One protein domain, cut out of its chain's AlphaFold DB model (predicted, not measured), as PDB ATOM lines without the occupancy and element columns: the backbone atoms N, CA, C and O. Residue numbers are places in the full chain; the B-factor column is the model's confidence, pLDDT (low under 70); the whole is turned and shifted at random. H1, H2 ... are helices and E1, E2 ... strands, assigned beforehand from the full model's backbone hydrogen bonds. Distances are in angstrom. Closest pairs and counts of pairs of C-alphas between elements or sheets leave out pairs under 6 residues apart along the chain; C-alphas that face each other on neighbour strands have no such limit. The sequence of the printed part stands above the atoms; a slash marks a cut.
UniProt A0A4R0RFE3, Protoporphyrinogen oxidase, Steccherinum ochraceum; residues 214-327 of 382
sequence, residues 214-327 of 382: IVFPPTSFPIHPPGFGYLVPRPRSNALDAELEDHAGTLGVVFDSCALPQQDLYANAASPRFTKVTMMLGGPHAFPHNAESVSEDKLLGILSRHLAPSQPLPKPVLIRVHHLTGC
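Overview. This is residues 214 to 327 of the 382 residues of the protein "Protoporphyrinogen oxidase" of Steccherinum ochraceum (UniProt A0A4R0RFE3). A twisted five-stranded sheet has the helix H3 crossing over one of its faces and the tiny H2 on the opposite face, beside the strands. At one end of the longest axis the small H1 lies away from the sheet, and at the other end the long link of residues 260 to 274 reaches outward. The printed part has 114 residues, with three named helices and five named strands in the order E1, E2, H1, E3, H2, E4, H3, E5. The sheet runs E2, E3, E4, E1, E5, all antiparallel; the class is mixed, helices and strands, with under half of the residues in named elements. The whole is compact, with a radius of gyration of the C-alphas of 15.3 A, yet elongated in outline, spanning 51 by 32 by 23 A.

Along the chain. E1, residues 214 to 216, begins at C-alpha 214 at (-20.259, -57.323, 192.464). E2 is residues 229 to 231, H1 residues 239 to 244, E3 residues 250 to 254 with 11.6 A from first to last C-alpha, and H2 residues 256 to 259. E4, residues 275 to 282, is 23.3 A long and begins at C-alpha 275 at (-24.908, -63.978, 193.835). H3, residues 296 to 307, is 16.2 A long. E5, residues 318 to 327, is 24.1 A long and ends at C-alpha 327 at (-25.718, -39.637, 182.623).

Arrangement. E2 and E5 are the edge strands. E2 and E3 are antiparallel at 162 degrees, with N 230 and O 253 at 2.9 A. The pairing of E4 is staggered: its residues 278 to 281 pair with E3, with N 251 and O 280 at 2.8 A, and its residues 275 to 277 with E1, with N 216 and O 275 at 2.8 A. E1 and E5 are antiparallel at 162 degrees, with N 215 and O 318 at 2.9 A. E4, H3 and E5 form a split strand-helix-strand unit, two strands running the same way with E1 between them in the sheet, and its crossover is right-handed. H3 is on the sheet at a height of 8.9 A, only just over E3 and E4 with 3 of its 12 C-alphas falling on each, and runs across the strands at 70 degrees to E3 on the local plane. H2 is on the opposite face at a height of 4.5 A, over none of the strands; its closest C-alphas with E4 are those of Ser 257 and Lys 276, 5.3 A apart. H1 is not on the sheet and is apart from H3. Every O i to N i+4 pair in H1 and H3 is within hydrogen-bond range; H2 is too short for one.

Size, cuts and confidence. The two C-alphas farthest apart, those of Asn 238 and Asn 268, are 52.1 A from each other. The printed part has no cut, and the links E1 to E2, H2 to E4 and E4 to H3 are long. The mean pLDDT of the printed part is 86.6, with residues 237 to 246 and 286 to 294 under 70.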
ATOM      1  N   ILE A 214     -21.002 -56.439 191.565       97.62
ATOM      2  CA  ILE A 214     -20.259 -57.323 192.464       97.62
ATOM      3  C   ILE A 214     -20.839 -58.726 192.330       97.62
ATOM      4  O   ILE A 214     -22.046 -58.929 192.477       97.62
ATOM      5  N   VAL A 215     -19.970 -59.697 192.055       97.56
ATOM      6  CA  VAL A 215     -20.336 -61.110 191.946       97.56
ATOM      7  C   VAL A 215     -19.659 -61.878 193.065       97.56
ATOM      8  O   VAL A 215     -18.433 -61.945 193.142       97.56
ATOM      9  N   PHE A 216     -20.467 -62.485 193.918       97.75
ATOM     10  CA  PHE A 216     -20.017 -63.346 194.993       97.75
ATOM     11  C   PHE A 216     -20.054 -64.813 194.564       97.75
ATOM     12  O   PHE A 216     -20.970 -65.217 193.834       97.75
ATOM     13  N   PRO A 217     -19.084 -65.622 195.025       97.12
ATOM     14  CA  PRO A 217     -19.101 -67.056 194.788       97.12
ATOM     15  C   PRO A 217     -20.331 -67.705 195.442       97.12
ATOM     16  O   PRO A 217     -20.939 -67.122 196.345       97.12
ATOM     17  N   PRO A 218     -20.684 -68.931 195.029       96.00
ATOM     18  CA  PRO A 218     -21.696 -69.716 195.716       96.00
ATOM     19  C   PRO A 218     -21.382 -69.877 197.206       96.00
ATOM     20  O   PRO A 218     -20.249 -70.169 197.590       96.00
ATOM     21  N   THR A 219     -22.401 -69.698 198.040       95.00
ATOM     22  CA  THR A 219     -22.308 -69.742 199.504       95.00
ATOM     23  C   THR A 219     -23.361 -70.681 200.083       95.00
ATOM     24  O   THR A 219     -24.387 -70.956 199.463       95.00
ATOM     25  N   SER A 220     -23.116 -71.183 201.296       92.38
ATOM     26  CA  SER A 220     -24.081 -72.003 202.043       92.38
ATOM     27  C   SER A 220     -25.127 -71.173 202.802       92.38
ATOM     28  O   SER A 220     -25.977 -71.738 203.487       92.38
ATOM     29  N   PHE A 221     -25.051 -69.843 202.728       92.12
ATOM     30  CA  PHE A 221     -25.949 -68.899 203.389       92.12
ATOM     31  C   PHE A 221     -26.349 -67.794 202.402       92.12
ATOM     32  O   PHE A 221     -25.559 -67.443 201.532       92.12
ATOM     33  N   PRO A 222     -27.555 -67.219 202.508       92.88
ATOM     34  CA  PRO A 222     -27.954 -66.125 201.632       92.88
ATOM     35  C   PRO A 222     -27.173 -64.846 201.963       92.88
ATOM     36  O   PRO A 222     -27.136 -64.415 203.114       92.88
ATOM     37  N   ILE A 223     -26.592 -64.213 200.942       95.50
ATOM     38  CA  ILE A 223     -25.882 -62.928 201.079       95.50
ATOM     39  C   ILE A 223     -26.850 -61.766 201.341       95.50
ATOM     40  O   ILE A 223     -26.526 -60.842 202.081       95.50
ATOM     41  N   HIS A 224     -28.044 -61.814 200.753       95.81
ATOM     42  CA  HIS A 224     -29.100 -60.822 200.925       95.81
ATOM     43  C   HIS A 224     -30.472 -61.516 201.018       95.81
ATOM     44  O   HIS A 224     -30.622 -62.651 200.554       95.81
ATOM     45  N   PRO A 225     -31.500 -60.870 201.600       94.00
ATOM     46  CA  PRO A 225     -32.864 -61.396 201.580       94.00
ATOM     47  C   PRO A 225     -33.451 -61.409 200.153       94.00
ATOM     48  O   PRO A 225     -32.970 -60.676 199.283       94.00
ATOM     49  N   PRO A 226     -34.510 -62.198 199.890       92.69
ATOM     50  CA  PRO A 226     -35.206 -62.151 198.609       92.69
ATOM     51  C   PRO A 226     -35.858 -60.779 198.395       92.69
ATOM     52  O   PRO A 226     -36.489 -60.227 199.298       92.69
ATOM     53  N   GLY A 227     -35.733 -60.239 197.185       92.62
ATOM     54  CA  GLY A 227     -36.325 -58.959 196.808       92.62
ATOM     55  C   GLY A 227     -35.643 -58.347 195.591       92.62
ATOM     56  O   GLY A 227     -34.666 -58.888 195.085       92.62
ATOM     57  N   PHE A 228     -36.156 -57.207 195.130       93.44
ATOM     58  CA  PHE A 228     -35.533 -56.452 194.038       93.44
ATOM     59  C   PHE A 228     -34.220 -55.786 194.474       93.44
ATOM     60  O   PHE A 228     -33.282 -55.680 193.691       93.44
ATOM     61  N   GLY A 229     -34.155 -55.333 195.725       95.62
ATOM     62  CA  GLY A 229     -33.048 -54.541 196.242       95.62
ATOM     63  C   GLY A 229     -33.507 -53.578 197.328       95.62
ATOM     64  O   GLY A 229     -34.611 -53.707 197.866       95.62
ATOM     65  N   TYR A 230     -32.675 -52.586 197.627       95.75
ATOM     66  CA  TYR A 230     -33.001 -51.501 198.550       95.75
ATOM     67  C   TYR A 230     -32.468 -50.156 198.059       95.75
ATOM     68  O   TYR A 230     -31.538 -50.078 197.257       95.75
ATOM     69  N   LEU A 231     -33.052 -49.084 198.590       95.69
ATOM     70  CA  LEU A 231     -32.631 -47.704 198.365       95.69
ATOM     71  C   LEU A 231     -32.174 -47.098 199.688       95.69
ATOM     72  O   LEU A 231     -32.714 -47.422 200.748       95.69
ATOM     73  N   VAL A 232     -31.184 -46.218 199.618       93.25
ATOM     74  CA  VAL A 232     -30.630 -45.518 200.776       93.25
ATOM     75  C   VAL A 232     -31.200 -44.098 200.788       93.25
ATOM     76  O   VAL A 232     -31.035 -43.370 199.806       93.25
ATOM     77  N   PRO A 233     -31.917 -43.683 201.848       92.31
ATOM     78  CA  PRO A 233     -32.448 -42.329 201.945       92.31
ATOM     79  C   PRO A 233     -31.334 -41.301 202.167       92.31
ATOM     80  O   PRO A 233     -30.258 -41.618 202.665       92.31
ATOM     81  N   ARG A 234     -31.627 -40.033 201.869       90.00
ATOM     82  CA  ARG A 234     -30.777 -38.899 202.241       90.00
ATOM     83  C   ARG A 234     -30.509 -38.913 203.757       90.00
ATOM     84  O   ARG A 234     -31.477 -39.037 204.531       90.00
ATOM     85  N   PRO A 235     -29.247 -38.710 204.182       85.31
ATOM     86  CA  PRO A 235     -28.903 -38.701 205.593       85.31
ATOM     87  C   PRO A 235     -29.606 -37.570 206.343       85.31
ATOM     88  O   PRO A 235     -30.143 -36.620 205.749       85.31
ATOM     89  N   ARG A 236     -29.648 -37.678 207.670       82.62
ATOM     90  CA  ARG A 236     -30.115 -36.578 208.524       82.62
ATOM     91  C   ARG A 236     -29.156 -35.384 208.466       82.62
ATOM     92  O   ARG A 236     -27.992 -35.499 208.106       82.62
ATOM     93  N   SER A 237     -29.689 -34.196 208.745       67.50
ATOM     94  CA  SER A 237     -29.009 -32.912 208.530       67.50
ATOM     95  C   SER A 237     -28.034 -32.502 209.640       67.50
ATOM     96  O   SER A 237     -27.264 -31.567 209.441       67.50
ATOM     97  N   ASN A 238     -28.054 -33.148 210.802       61.56
ATOM     98  CA  ASN A 238     -27.064 -32.938 211.857       61.56
ATOM     99  C   ASN A 238     -25.760 -33.668 211.508       61.56
ATOM    100  O   ASN A 238     -25.764 -34.862 211.227       61.56
ATOM    101  N   ALA A 239     -24.640 -32.942 211.566       57.16
ATOM    102  CA  ALA A 239     -23.317 -33.436 211.173       57.16
ATOM    103  C   ALA A 239     -22.913 -34.745 211.882       57.16
ATOM    104  O   ALA A 239     -22.353 -35.628 211.246       57.16
ATOM    105  N   LEU A 240     -23.282 -34.899 213.161       55.25
ATOM    106  CA  LEU A 240     -23.049 -36.125 213.933       55.25
ATOM    107  C   LEU A 240     -23.784 -37.350 213.360       55.25
ATOM    108  O   LEU A 240     -23.189 -38.418 213.269       55.25
ATOM    109  N   ASP A 241     -25.048 -37.214 212.940       54.97
ATOM    110  CA  ASP A 241     -25.780 -38.346 212.349       54.97
ATOM    111  C   ASP A 241     -25.319 -38.604 210.910       54.97
ATOM    112  O   ASP A 241     -25.335 -39.747 210.473       54.97
ATOM    113  N   ALA A 242     -24.876 -37.575 210.180       57.62
ATOM    114  CA  ALA A 242     -24.371 -37.725 208.815       57.62
ATOM    115  C   ALA A 242     -23.051 -38.519 208.745       57.62
ATOM    116  O   ALA A 242     -22.859 -39.281 207.801       57.62
ATOM    117  N   GLU A 243     -22.166 -38.381 209.740       53.81
ATOM    118  CA  GLU A 243     -20.954 -39.211 209.860       53.81
ATOM    119  C   GLU A 243     -21.283 -40.655 210.282       53.81
ATOM    120  O   GLU A 243     -20.674 -41.604 209.783       53.81
ATOM    121  N   LEU A 244     -22.283 -40.849 211.151       53.53
ATOM    122  CA  LEU A 244     -22.772 -42.180 211.547       53.53
ATOM    123  C   LEU A 244     -23.503 -42.902 210.398       53.53
ATOM    124  O   LEU A 244     -23.429 -44.127 210.282       53.53
ATOM    125  N   GLU A 245     -24.175 -42.141 209.532       64.88
ATOM    126  CA  GLU A 245     -24.840 -42.574 208.300       64.88
ATOM    127  C   GLU A 245     -23.902 -42.475 207.076       64.88
ATOM    128  O   GLU A 245     -24.380 -42.313 205.953       64.88
ATOM    129  N   ASP A 246     -22.568 -42.570 207.241       68.19
ATOM    130  CA  ASP A 246     -21.650 -42.602 206.091       68.19
ATOM    131  C   ASP A 246     -21.891 -43.864 205.247       68.19
ATOM    132  O   ASP A 246     -21.346 -44.953 205.476       68.19
ATOM    133  N   HIS A 247     -22.747 -43.689 204.246       72.12
ATOM    134  CA  HIS A 247     -23.055 -44.647 203.201       72.12
ATOM    135  C   HIS A 247     -22.108 -44.490 201.999       72.12
ATOM    136  O   HIS A 247     -22.378 -45.073 200.954       72.12
ATOM    137  N   ALA A 248     -21.038 -43.687 202.084       72.38
ATOM    138  CA  ALA A 248     -20.106 -43.372 200.994       72.38
ATOM    139  C   ALA A 248     -20.792 -42.971 199.673       72.38
ATOM    140  O   ALA A 248     -20.349 -43.332 198.582       72.38
ATOM    141  N   GLY A 249     -21.918 -42.262 199.774       84.00
ATOM    142  CA  GLY A 249     -22.723 -41.866 198.620       84.00
ATOM    143  C   GLY A 249     -23.507 -43.002 197.959       84.00
ATOM    144  O   GLY A 249     -23.888 -42.863 196.800       84.00
ATOM    145  N   THR A 250     -23.748 -44.118 198.654       90.94
ATOM    146  CA  THR A 250     -24.621 -45.196 198.165       90.94
ATOM    147  C   THR A 250     -26.045 -44.693 197.999       90.94
ATOM    148  O   THR A 250     -26.642 -44.189 198.944       90.94
ATOM    149  N   LEU A 251     -26.601 -44.897 196.810       94.38
ATOM    150  CA  LEU A 251     -27.977 -44.567 196.447       94.38
ATOM    151  C   LEU A 251     -28.913 -45.761 196.661       94.38
ATOM    152  O   LEU A 251     -30.067 -45.603 197.056       94.38
ATOM    153  N   GLY A 252     -28.404 -46.966 196.414       96.00
ATOM    154  CA  GLY A 252     -29.146 -48.213 196.523       96.00
ATOM    155  C   GLY A 252     -28.357 -49.400 195.985       96.00
ATOM    156  O   GLY A 252     -27.266 -49.241 195.431       96.00
ATOM    157  N   VAL A 253     -28.919 -50.591 196.172       97.50
ATOM    158  CA  VAL A 253     -28.372 -51.849 195.661       97.50
ATOM    159  C   VAL A 253     -29.494 -52.680 195.066       97.50
ATOM    160  O   VAL A 253     -30.509 -52.904 195.724       97.50
ATOM    161  N   VAL A 254     -29.291 -53.150 193.840       97.88
ATOM    162  CA  VAL A 254     -30.156 -54.116 193.159       97.88
ATOM    163  C   VAL A 254     -29.629 -55.522 193.426       97.88
ATOM    164  O   VAL A 254     -28.425 -55.768 193.377       97.88
ATOM    165  N   PHE A 255     -30.535 -56.445 193.724       97.50
ATOM    166  CA  PHE A 255     -30.248 -57.863 193.902       97.50
ATOM    167  C   PHE A 255     -30.463 -58.583 192.569       97.50
ATOM    168  O   PHE A 255     -31.507 -59.199 192.346       97.50
ATOM    169  N   ASP A 256     -29.499 -58.478 191.654       96.06
ATOM    170  CA  ASP A 256     -29.659 -58.912 190.258       96.06
ATOM    171  C   ASP A 256     -29.998 -60.401 190.138       96.06
ATOM    172  O   ASP A 256     -30.831 -60.782 189.317       96.06
ATOM    173  N   SER A 257     -29.421 -61.243 191.000       94.38
ATOM    174  CA  SER A 257     -29.742 -62.678 191.049       94.38
ATOM    175  C   SER A 257     -31.186 -62.976 191.471       94.38
ATOM    176  O   SER A 257     -31.682 -64.061 191.187       94.38
ATOM    177  N   CYS A 258     -31.877 -62.042 192.133       93.19
ATOM    178  CA  CYS A 258     -33.309 -62.151 192.425       93.19
ATOM    179  C   CYS A 258     -34.173 -61.461 191.368       93.19
ATOM    180  O   CYS A 258     -35.234 -61.978 191.026       93.19
ATOM    181  N   ALA A 259     -33.745 -60.299 190.873       92.75
ATOM    182  CA  ALA A 259     -34.518 -59.502 189.929       92.75
ATOM    183  C   ALA A 259     -34.541 -60.116 188.521       92.75
ATOM    184  O   ALA A 259     -35.577 -60.092 187.862       92.75
ATOM    185  N   LEU A 260     -33.410 -60.664 188.062       93.19
ATOM    186  CA  LEU A 260     -33.212 -61.177 186.703       93.19
ATOM    187  C   LEU A 260     -32.452 -62.525 186.702       93.19
ATOM    188  O   LEU A 260     -31.412 -62.651 186.045       93.19
ATOM    189  N   PRO A 261     -32.943 -63.564 187.411       90.50
ATOM    190  CA  PRO A 261     -32.232 -64.840 187.545       90.50
ATOM    191  C   PRO A 261     -32.023 -65.567 186.209       90.50
ATOM    192  O   PRO A 261     -31.100 -66.367 186.080       90.50
ATOM    193  N   GLN A 262     -32.856 -65.299 185.200       89.69
ATOM    194  CA  GLN A 262     -32.772 -65.926 183.876       89.69
ATOM    195  C   GLN A 262     -31.610 -65.405 183.016       89.69
ATOM    196  O   GLN A 262     -31.340 -65.983 181.967       89.69
ATOM    197  N   GLN A 263     -30.922 -64.341 183.439       92.88
ATOM    198  CA  GLN A 263     -29.709 -63.861 182.765       92.88
ATOM    199  C   GLN A 263     -28.464 -64.679 183.133       92.88
ATOM    200  O   GLN A 263     -27.400 -64.478 182.553       92.88
ATOM    201  N   ASP A 264     -28.576 -65.594 184.098       90.94
ATOM    202  CA  ASP A 264     -27.476 -66.464 184.489       90.94
ATOM    203  C   ASP A 264     -27.560 -67.819 183.784       90.94
ATOM    204  O   ASP A 264     -28.530 -68.569 183.930       90.94
ATOM    205  N   LEU A 265     -26.497 -68.166 183.058       88.62
ATOM    206  CA  LEU A 265     -26.364 -69.454 182.388       88.62
ATOM    207  C   LEU A 265     -25.615 -70.439 183.284       88.62
ATOM    208  O   LEU A 265     -24.479 -70.203 183.692       88.62
ATOM    209  N   TYR A 266     -26.251 -71.575 183.553       88.62
ATOM    210  CA  TYR A 266     -25.684 -72.660 184.343       88.62
ATOM    211  C   TYR A 266     -25.817 -73.979 183.585       88.62
ATOM    212  O   TYR A 266     -26.809 -74.196 182.892       88.62
ATOM    213  N   ALA A 267     -24.842 -74.877 183.752       89.69
ATOM    214  CA  ALA A 267     -24.831 -76.166 183.060       89.69
ATOM    215  C   ALA A 267     -26.055 -77.033 183.402       89.69
ATOM    216  O   ALA A 267     -26.544 -77.780 182.558       89.69
ATOM    217  N   ASN A 268     -26.547 -76.954 184.643       90.81
ATOM    218  CA  ASN A 268     -27.737 -77.672 185.097       90.81
ATOM    219  C   ASN A 268     -28.350 -77.029 186.356       90.81
ATOM    220  O   ASN A 268     -27.784 -76.118 186.961       90.81
ATOM    221  N   ALA A 269     -29.511 -77.537 186.783       85.69
ATOM    222  CA  ALA A 269     -30.237 -77.025 187.946       85.69
ATOM    223  C   ALA A 269     -29.444 -77.110 189.267       85.69
ATOM    224  O   ALA A 269     -29.581 -76.216 190.101       85.69
ATOM    225  N   ALA A 270     -28.602 -78.140 189.418       89.12
ATOM    226  CA  ALA A 270     -27.784 -78.399 190.604       89.12
ATOM    227  C   ALA A 270     -26.482 -77.580 190.650       89.12
ATOM    228  O   ALA A 270     -25.736 -77.662 191.625       89.12
ATOM    229  N   SER A 271     -26.195 -76.795 189.606       92.00
ATOM    230  CA  SER A 271     -24.995 -75.968 189.558       92.00
ATOM    231  C   SER A 271     -25.010 -74.942 190.698       92.00
ATOM    232  O   SER A 271     -26.046 -74.301 190.927       92.00
ATOM    233  N   PRO A 272     -23.884 -74.770 191.411       91.44
ATOM    234  CA  PRO A 272     -23.803 -73.823 192.509       91.44
ATOM    235  C   PRO A 272     -23.979 -72.397 191.964       91.44
ATOM    236  O   PRO A 272     -23.419 -72.040 190.926       91.44
ATOM    237  N   ARG A 273     -24.824 -71.601 192.629       92.69
ATOM    238  CA  ARG A 273     -25.302 -70.311 192.109       92.69
ATOM    239  C   ARG A 273     -24.463 -69.160 192.639       92.69
ATOM    240  O   ARG A 273     -24.257 -69.057 193.844       92.69
ATOM    241  N   PHE A 274     -24.017 -68.291 191.741       95.75
ATOM    242  CA  PHE A 274     -23.386 -67.032 192.119       95.75
ATOM    243  C   PHE A 274     -24.452 -66.050 192.606       95.75
ATOM    244  O   PHE A 274     -25.619 -66.135 192.216       95.75
ATOM    245  N   THR A 275     -24.051 -65.105 193.451       96.94
ATOM    246  CA  THR A 275     -24.908 -63.978 193.835       96.94
ATOM    247  C   THR A 275     -24.367 -62.703 193.221       96.94
ATOM    248  O   THR A 275     -23.216 -62.341 193.452       96.94
ATOM    249  N   LYS A 276     -25.197 -62.021 192.441       97.19
ATOM    250  CA  LYS A 276     -24.881 -60.767 191.764       97.19
ATOM    251  C   LYS A 276     -25.655 -59.632 192.416       97.19
ATOM    252  O   LYS A 276     -26.866 -59.753 192.623       97.19
ATOM    253  N   VAL A 277     -24.954 -58.543 192.705       98.00
ATOM    254  CA  VAL A 277     -25.559 -57.292 193.154       98.00
ATOM    255  C   VAL A 277     -24.979 -56.109 192.391       98.00
ATOM    256  O   VAL A 277     -23.783 -56.077 192.087       98.00
ATOM    257  N   THR A 278     -25.816 -55.106 192.152       97.69
ATOM    258  CA  THR A 278     -25.426 -53.853 191.507       97.69
ATOM    259  C   THR A 278     -25.615 -52.720 192.492       97.69
ATOM    260  O   THR A 278     -26.736 -52.369 192.857       97.69
ATOM    261  N   MET A 279     -24.506 -52.145 192.937       95.94
ATOM    262  CA  MET A 279     -24.470 -51.016 193.855       95.94
ATOM    263  C   MET A 279     -24.339 -49.714 193.067       95.94
ATOM    264  O   MET A 279     -23.455 -49.573 192.224       95.94
ATOM    265  N   MET A 280     -25.222 -48.755 193.343       95.44
ATOM    266  CA  MET A 280     -25.202 -47.434 192.713       95.44
ATOM    267  C   MET A 280     -24.685 -46.396 193.705       95.44
ATOM    268  O   MET A 280     -25.203 -46.287 194.817       95.44
ATOM    269  N   LEU A 281     -23.674 -45.634 193.295       92.19
ATOM    270  CA  LEU A 281     -23.004 -44.613 194.101       92.19
ATOM    271  C   LEU A 281     -23.046 -43.248 193.402       92.19
ATOM    272  O   LEU A 281     -23.088 -43.175 192.173       92.19
ATOM    273  N   GLY A 282     -22.939 -42.168 194.171       89.12
ATOM    274  CA  GLY A 282     -22.789 -40.804 193.662       89.12
ATOM    275  C   GLY A 282     -24.067 -39.989 193.796       89.12
ATOM    276  O   GLY A 282     -24.602 -39.834 194.893       89.12
ATOM    277  N   GLY A 283     -24.545 -39.432 192.687       86.00
ATOM    278  CA  GLY A 283     -25.742 -38.611 192.684       86.00
ATOM    279  C   GLY A 283     -25.585 -37.283 193.437       86.00
ATOM    280  O   GLY A 283     -24.671 -36.520 193.122       86.00
ATOM    281  N   PRO A 284     -26.449 -36.967 194.423       84.00
ATOM    282  CA  PRO A 284     -26.343 -35.732 195.200       84.00
ATOM    283  C   PRO A 284     -25.206 -35.755 196.232       84.00
ATOM    284  O   PRO A 284     -24.968 -34.751 196.904       84.00
ATOM    285  N   HIS A 285     -24.531 -36.893 196.405       81.25
ATOM    286  CA  HIS A 285     -23.441 -37.046 197.357       81.25
ATOM    287  C   HIS A 285     -22.104 -36.704 196.702       81.25
ATOM    288  O   HIS A 285     -21.847 -37.072 195.554       81.25
ATOM    289  N   ALA A 286     -21.228 -36.025 197.447       64.12
ATOM    290  CA  ALA A 286     -19.862 -35.791 197.007       64.12
ATOM    291  C   ALA A 286     -19.162 -37.144 196.821       64.12
ATOM    292  O   ALA A 286     -18.915 -37.859 197.791       64.12
ATOM    293  N   PHE A 287     -18.868 -37.500 195.572       63.12
ATOM    294  CA  PHE A 287     -18.154 -38.725 195.234       63.12
ATOM    295  C   PHE A 287     -16.897 -38.371 194.433       63.12
ATOM    296  O   PHE A 287     -16.997 -37.613 193.457       63.12
ATOM    297  N   PRO A 288     -15.709 -38.869 194.817       56.03
ATOM    298  CA  PRO A 288     -14.486 -38.509 194.118       56.03
ATOM    299  C   PRO A 288     -14.536 -39.064 192.688       56.03
ATOM    300  O   PRO A 288     -14.802 -40.245 192.475       56.03
ATOM    301  N   HIS A 289     -14.322 -38.190 191.701       52.56
ATOM    302  CA  HIS A 289     -14.477 -38.487 190.269       52.56
ATOM    303  C   HIS A 289     -13.358 -39.371 189.680       52.56
ATOM    304  O   HIS A 289     -13.352 -39.640 188.481       52.56
ATOM    305  N   ASN A 290     -12.393 -39.807 190.489       52.53
ATOM    306  CA  ASN A 290     -11.259 -40.626 190.076       52.53
ATOM    307  C   ASN A 290     -11.504 -42.124 190.332       52.53
ATOM    308  O   ASN A 290     -12.018 -42.517 191.378       52.53
ATOM    309  N   ALA A 291     -11.091 -42.946 189.360       43.44
ATOM    310  CA  ALA A 291     -11.398 -44.374 189.197       43.44
ATOM    311  C   ALA A 291     -10.879 -45.329 190.300       43.44
ATOM    312  O   ALA A 291     -11.061 -46.538 190.205       43.44
ATOM    313  N   GLU A 292     -10.264 -44.794 191.356       52.69
ATOM    314  CA  GLU A 292      -9.661 -45.536 192.473       52.69
ATOM    315  C   GLU A 292     -10.331 -45.230 193.827       52.69
ATOM    316  O   GLU A 292      -9.871 -45.672 194.877       52.69
ATOM    317  N   SER A 293     -11.403 -44.434 193.846       59.56
ATOM    318  CA  SER A 293     -11.797 -43.712 195.061       59.56
ATOM    319  C   SER A 293     -12.502 -44.525 196.152       59.56
ATOM    320  O   SER A 293     -12.604 -44.050 197.286       59.56
ATOM    321  N   VAL A 294     -12.963 -45.748 195.868       69.31
ATOM    322  CA  VAL A 294     -13.549 -46.635 196.884       69.31
ATOM    323  C   VAL A 294     -12.921 -48.018 196.776       69.31
ATOM    324  O   VAL A 294     -13.153 -48.737 195.808       69.31
ATOM    325  N   SER A 295     -12.122 -48.383 197.780       85.00
ATOM    326  CA  SER A 295     -11.502 -49.705 197.865       85.00
ATOM    327  C   SER A 295     -12.554 -50.817 197.943       85.00
ATOM    328  O   SER A 295     -13.653 -50.614 198.467       85.00
ATOM    329  N   GLU A 296     -12.191 -52.012 197.468       88.94
ATOM    330  CA  GLU A 296     -13.003 -53.230 197.608       88.94
ATOM    331  C   GLU A 296     -13.470 -53.422 199.059       88.94
ATOM    332  O   GLU A 296     -14.664 -53.583 199.304       88.94
ATOM    333  N   ASP A 297     -12.564 -53.270 200.028       89.19
ATOM    334  CA  ASP A 297     -12.881 -53.383 201.456       89.19
ATOM    335  C   ASP A 297     -13.944 -52.374 201.909       89.19
ATOM    336  O   ASP A 297     -14.825 -52.708 202.704       89.19
ATOM    337  N   LYS A 298     -13.907 -51.141 201.387       87.56
ATOM    338  CA  LYS A 298     -14.904 -50.119 201.722       87.56
ATOM    339  C   LYS A 298     -16.271 -50.470 201.129       87.56
ATOM    340  O   LYS A 298     -17.271 -50.354 201.838       87.56
ATOM    341  N   LEU A 299     -16.328 -50.948 199.883       90.06
ATOM    342  CA  LEU A 299     -17.574 -51.418 199.255       90.06
ATOM    343  C   LEU A 299     -18.185 -52.591 200.031       90.06
ATOM    344  O   LEU A 299     -19.371 -52.567 200.371       90.06
ATOM    345  N   LEU A 300     -17.367 -53.592 200.362       93.06
ATOM    346  CA  LEU A 300     -17.794 -54.768 201.117       93.06
ATOM    347  C   LEU A 300     -18.211 -54.412 202.545       93.06
ATOM    348  O   LEU A 300     -19.217 -54.927 203.026       93.06
ATOM    349  N   GLY A 301     -17.508 -53.489 203.201       91.81
ATOM    350  CA  GLY A 301     -17.885 -52.983 204.520       91.81
ATOM    351  C   GLY A 301     -19.247 -52.283 204.516       91.81
ATOM    352  O   GLY A 301     -20.051 -52.483 205.425       91.81
ATOM    353  N   ILE A 302     -19.554 -51.495 203.479       90.62
ATOM    354  CA  ILE A 302     -20.872 -50.862 203.319       90.62
ATOM    355  C   ILE A 302     -21.956 -51.918 203.092       90.62
ATOM    356  O   ILE A 302     -22.959 -51.919 203.807       90.62
ATOM    357  N   LEU A 303     -21.747 -52.843 202.150       93.56
ATOM    358  CA  LEU A 303     -22.700 -53.923 201.886       93.56
ATOM    359  C   LEU A 303     -22.939 -54.787 203.122       93.56
ATOM    360  O   LEU A 303     -24.087 -55.065 203.452       93.56
ATOM    361  N   SER A 304     -21.883 -55.165 203.841       94.19
ATOM    362  CA  SER A 304     -21.993 -55.970 205.057       94.19
ATOM    363  C   SER A 304     -22.787 -55.244 206.144       94.19
ATOM    364  O   SER A 304     -23.578 -55.883 206.832       94.19
ATOM    365  N   ARG A 305     -22.625 -53.918 206.289       91.75
ATOM    366  CA  ARG A 305     -23.433 -53.112 207.221       91.75
ATOM    367  C   ARG A 305     -24.901 -53.042 206.803       91.75
ATOM    368  O   ARG A 305     -25.771 -53.169 207.656       91.75
ATOM    369  N   HIS A 306     -25.183 -52.829 205.518       92.38
ATOM    370  CA  HIS A 306     -26.556 -52.690 205.022       92.38
ATOM    371  C   HIS A 306     -27.326 -54.015 205.028       92.38
ATOM    372  O   HIS A 306     -28.499 -54.044 205.391       92.38
ATOM    373  N   LEU A 307     -26.673 -55.099 204.606       92.50
ATOM    374  CA  LEU A 307     -27.280 -56.421 204.476       92.50
ATOM    375  C   LEU A 307     -27.311 -57.180 205.802       92.50
ATOM    376  O   LEU A 307     -28.178 -58.036 205.963       92.50
ATOM    377  N   ALA A 308     -26.385 -56.877 206.723       90.62
ATOM    378  CA  ALA A 308     -26.214 -57.574 207.997       90.62
ATOM    379  C   ALA A 308     -26.347 -59.110 207.853       90.62
ATOM    380  O   ALA A 308     -27.199 -59.719 208.510       90.62
ATOM    381  N   PRO A 309     -25.560 -59.741 206.955       89.56
ATOM    382  CA  PRO A 309     -25.659 -61.175 206.699       89.56
ATOM    383  C   PRO A 309     -25.312 -61.984 207.957       89.56
ATOM    384  O   PRO A 309     -24.603 -61.514 208.848       89.56
ATOM    385  N   SER A 310     -25.769 -63.236 208.021       90.06
ATOM    386  CA  SER A 310     -25.475 -64.137 209.149       90.06
ATOM    387  C   SER A 310     -24.005 -64.561 209.243       90.06
ATOM    388  O   SER A 310     -23.575 -65.040 210.291       90.06
ATOM    389  N   GLN A 311     -23.239 -64.405 208.163       93.19
ATOM    390  CA  GLN A 311     -21.803 -64.667 208.086       93.19
ATOM    391  C   GLN A 311     -21.107 -63.534 207.314       93.19
ATOM    392  O   GLN A 311     -21.769 -62.864 206.517       93.19
ATOM    393  N   PRO A 312     -19.791 -63.312 207.509       94.94
ATOM    394  CA  PRO A 312     -19.043 -62.332 206.726       94.94
ATOM    395  C   PRO A 312     -19.211 -62.557 205.221       94.94
ATOM    396  O   PRO A 312     -19.234 -63.699 204.758       94.94
ATOM    397  N   LEU A 313     -19.306 -61.468 204.455       96.06
ATOM    398  CA  LEU A 313     -19.373 -61.560 202.998       96.06
ATOM    399  C   LEU A 313     -18.121 -62.279 202.465       96.06
ATOM    400  O   LEU A 313     -17.009 -61.944 202.885       96.06
ATOM    401  N   PRO A 314     -18.265 -63.253 201.549       96.00
ATOM    402  CA  PRO A 314     -17.111 -63.883 200.929       96.00
ATOM    403  C   PRO A 314     -16.385 -62.877 200.031       96.00
ATOM    404  O   PRO A 314     -16.976 -61.901 199.563       96.00
ATOM    405  N   LYS A 315     -15.118 -63.158 199.715       96.25
ATOM    406  CA  LYS A 315     -14.391 -62.385 198.706       96.25
ATOM    407  C   LYS A 315     -15.115 -62.489 197.350       96.25
ATOM    408  O   LYS A 315     -15.349 -63.615 196.896       96.25
ATOM    409  N   PRO A 316     -15.473 -61.368 196.699       97.31
ATOM    410  CA  PRO A 316     -16.064 -61.389 195.367       97.31
ATOM    411  C   PRO A 316     -15.158 -62.076 194.346       97.31
ATOM    412  O   PRO A 316     -13.937 -61.938 194.379       97.31
ATOM    413  N   VAL A 317     -15.768 -62.787 193.400       97.25
ATOM    414  CA  VAL A 317     -15.058 -63.337 192.233       97.25
ATOM    415  C   VAL A 317     -14.913 -62.308 191.111       97.25
ATOM    416  O   VAL A 317     -14.062 -62.467 190.240       97.25
ATOM    417  N   LEU A 318     -15.743 -61.261 191.118       96.06
ATOM    418  CA  LEU A 318     -15.687 -60.168 190.156       96.06
ATOM    419  C   LEU A 318     -16.215 -58.881 190.786       96.06
ATOM    420  O   LEU A 318     -17.281 -58.877 191.403       96.06
ATOM    421  N   ILE A 319     -15.502 -57.783 190.541       95.69
ATOM    422  CA  ILE A 319     -15.985 -56.420 190.747       95.69
ATOM    423  C   ILE A 319     -15.768 -55.653 189.442       95.69
ATOM    424  O   ILE A 319     -14.667 -55.643 188.893       95.69
ATOM    425  N   ARG A 320     -16.826 -55.030 188.918       95.19
ATOM    426  CA  ARG A 320     -16.789 -54.187 187.712       95.19
ATOM    427  C   ARG A 320     -17.345 -52.813 188.045       95.19
ATOM    428  O   ARG A 320     -18.514 -52.705 188.414       95.19
ATOM    429  N   VAL A 321     -16.526 -51.785 187.865       92.81
ATOM    430  CA  VAL A 321     -16.885 -50.394 188.153       92.81
ATOM    431  C   VAL A 321     -17.042 -49.620 186.847       92.81
ATOM    432  O   VAL A 321     -16.170 -49.668 185.983       92.81
ATOM    433  N   HIS A 322     -18.152 -48.898 186.715       92.19
ATOM    434  CA  HIS A 322     -18.434 -48.012 185.590       92.19
ATOM    435  C   HIS A 322     -18.788 -46.616 186.104       92.19
ATOM    436  O   HIS A 322     -19.766 -46.451 186.832       92.19
ATOM    437  N   HIS A 323     -18.020 -45.607 185.698       91.06
ATOM    438  CA  HIS A 323     -18.301 -44.208 186.020       91.06
ATOM    439  C   HIS A 323     -19.084 -43.556 184.881       91.06
ATOM    440  O   HIS A 323     -18.566 -43.365 183.781       91.06
ATOM    441  N   LEU A 324     -20.337 -43.208 185.149       92.69
ATOM    442  CA  LEU A 324     -21.242 -42.586 184.195       92.69
ATOM    443  C   LEU A 324     -21.364 -41.097 184.535       92.69
ATOM    444  O   LEU A 324     -22.045 -40.711 185.483       92.69
ATOM    445  N   THR A 325     -20.661 -40.253 183.777       91.00
ATOM    446  CA  THR A 325     -20.629 -38.801 184.015       91.00
ATOM    447  C   THR A 325     -21.800 -38.111 183.327       91.00
ATOM    448  O   THR A 325     -21.985 -38.280 182.123       91.00
ATOM    449  N   GLY A 326     -22.567 -37.307 184.071       90.62
ATOM    450  CA  GLY A 326     -23.687 -36.527 183.536       90.62
ATOM    451  C   GLY A 326     -24.741 -37.381 182.826       90.62
ATOM    452  O   GLY A 326     -25.305 -36.959 181.818       90.62
ATOM    453  N   CYS A 327     -24.958 -38.604 183.314       92.94
ATOM    454  CA  CYS A 327     -25.718 -39.637 182.623       92.94
ATOM    455  C   CYS A 327     -27.231 -39.555 182.847       92.94
ATOM    456  O   CYS A 327     -27.982 -40.073 182.026       92.94
TER     457      CYS A 327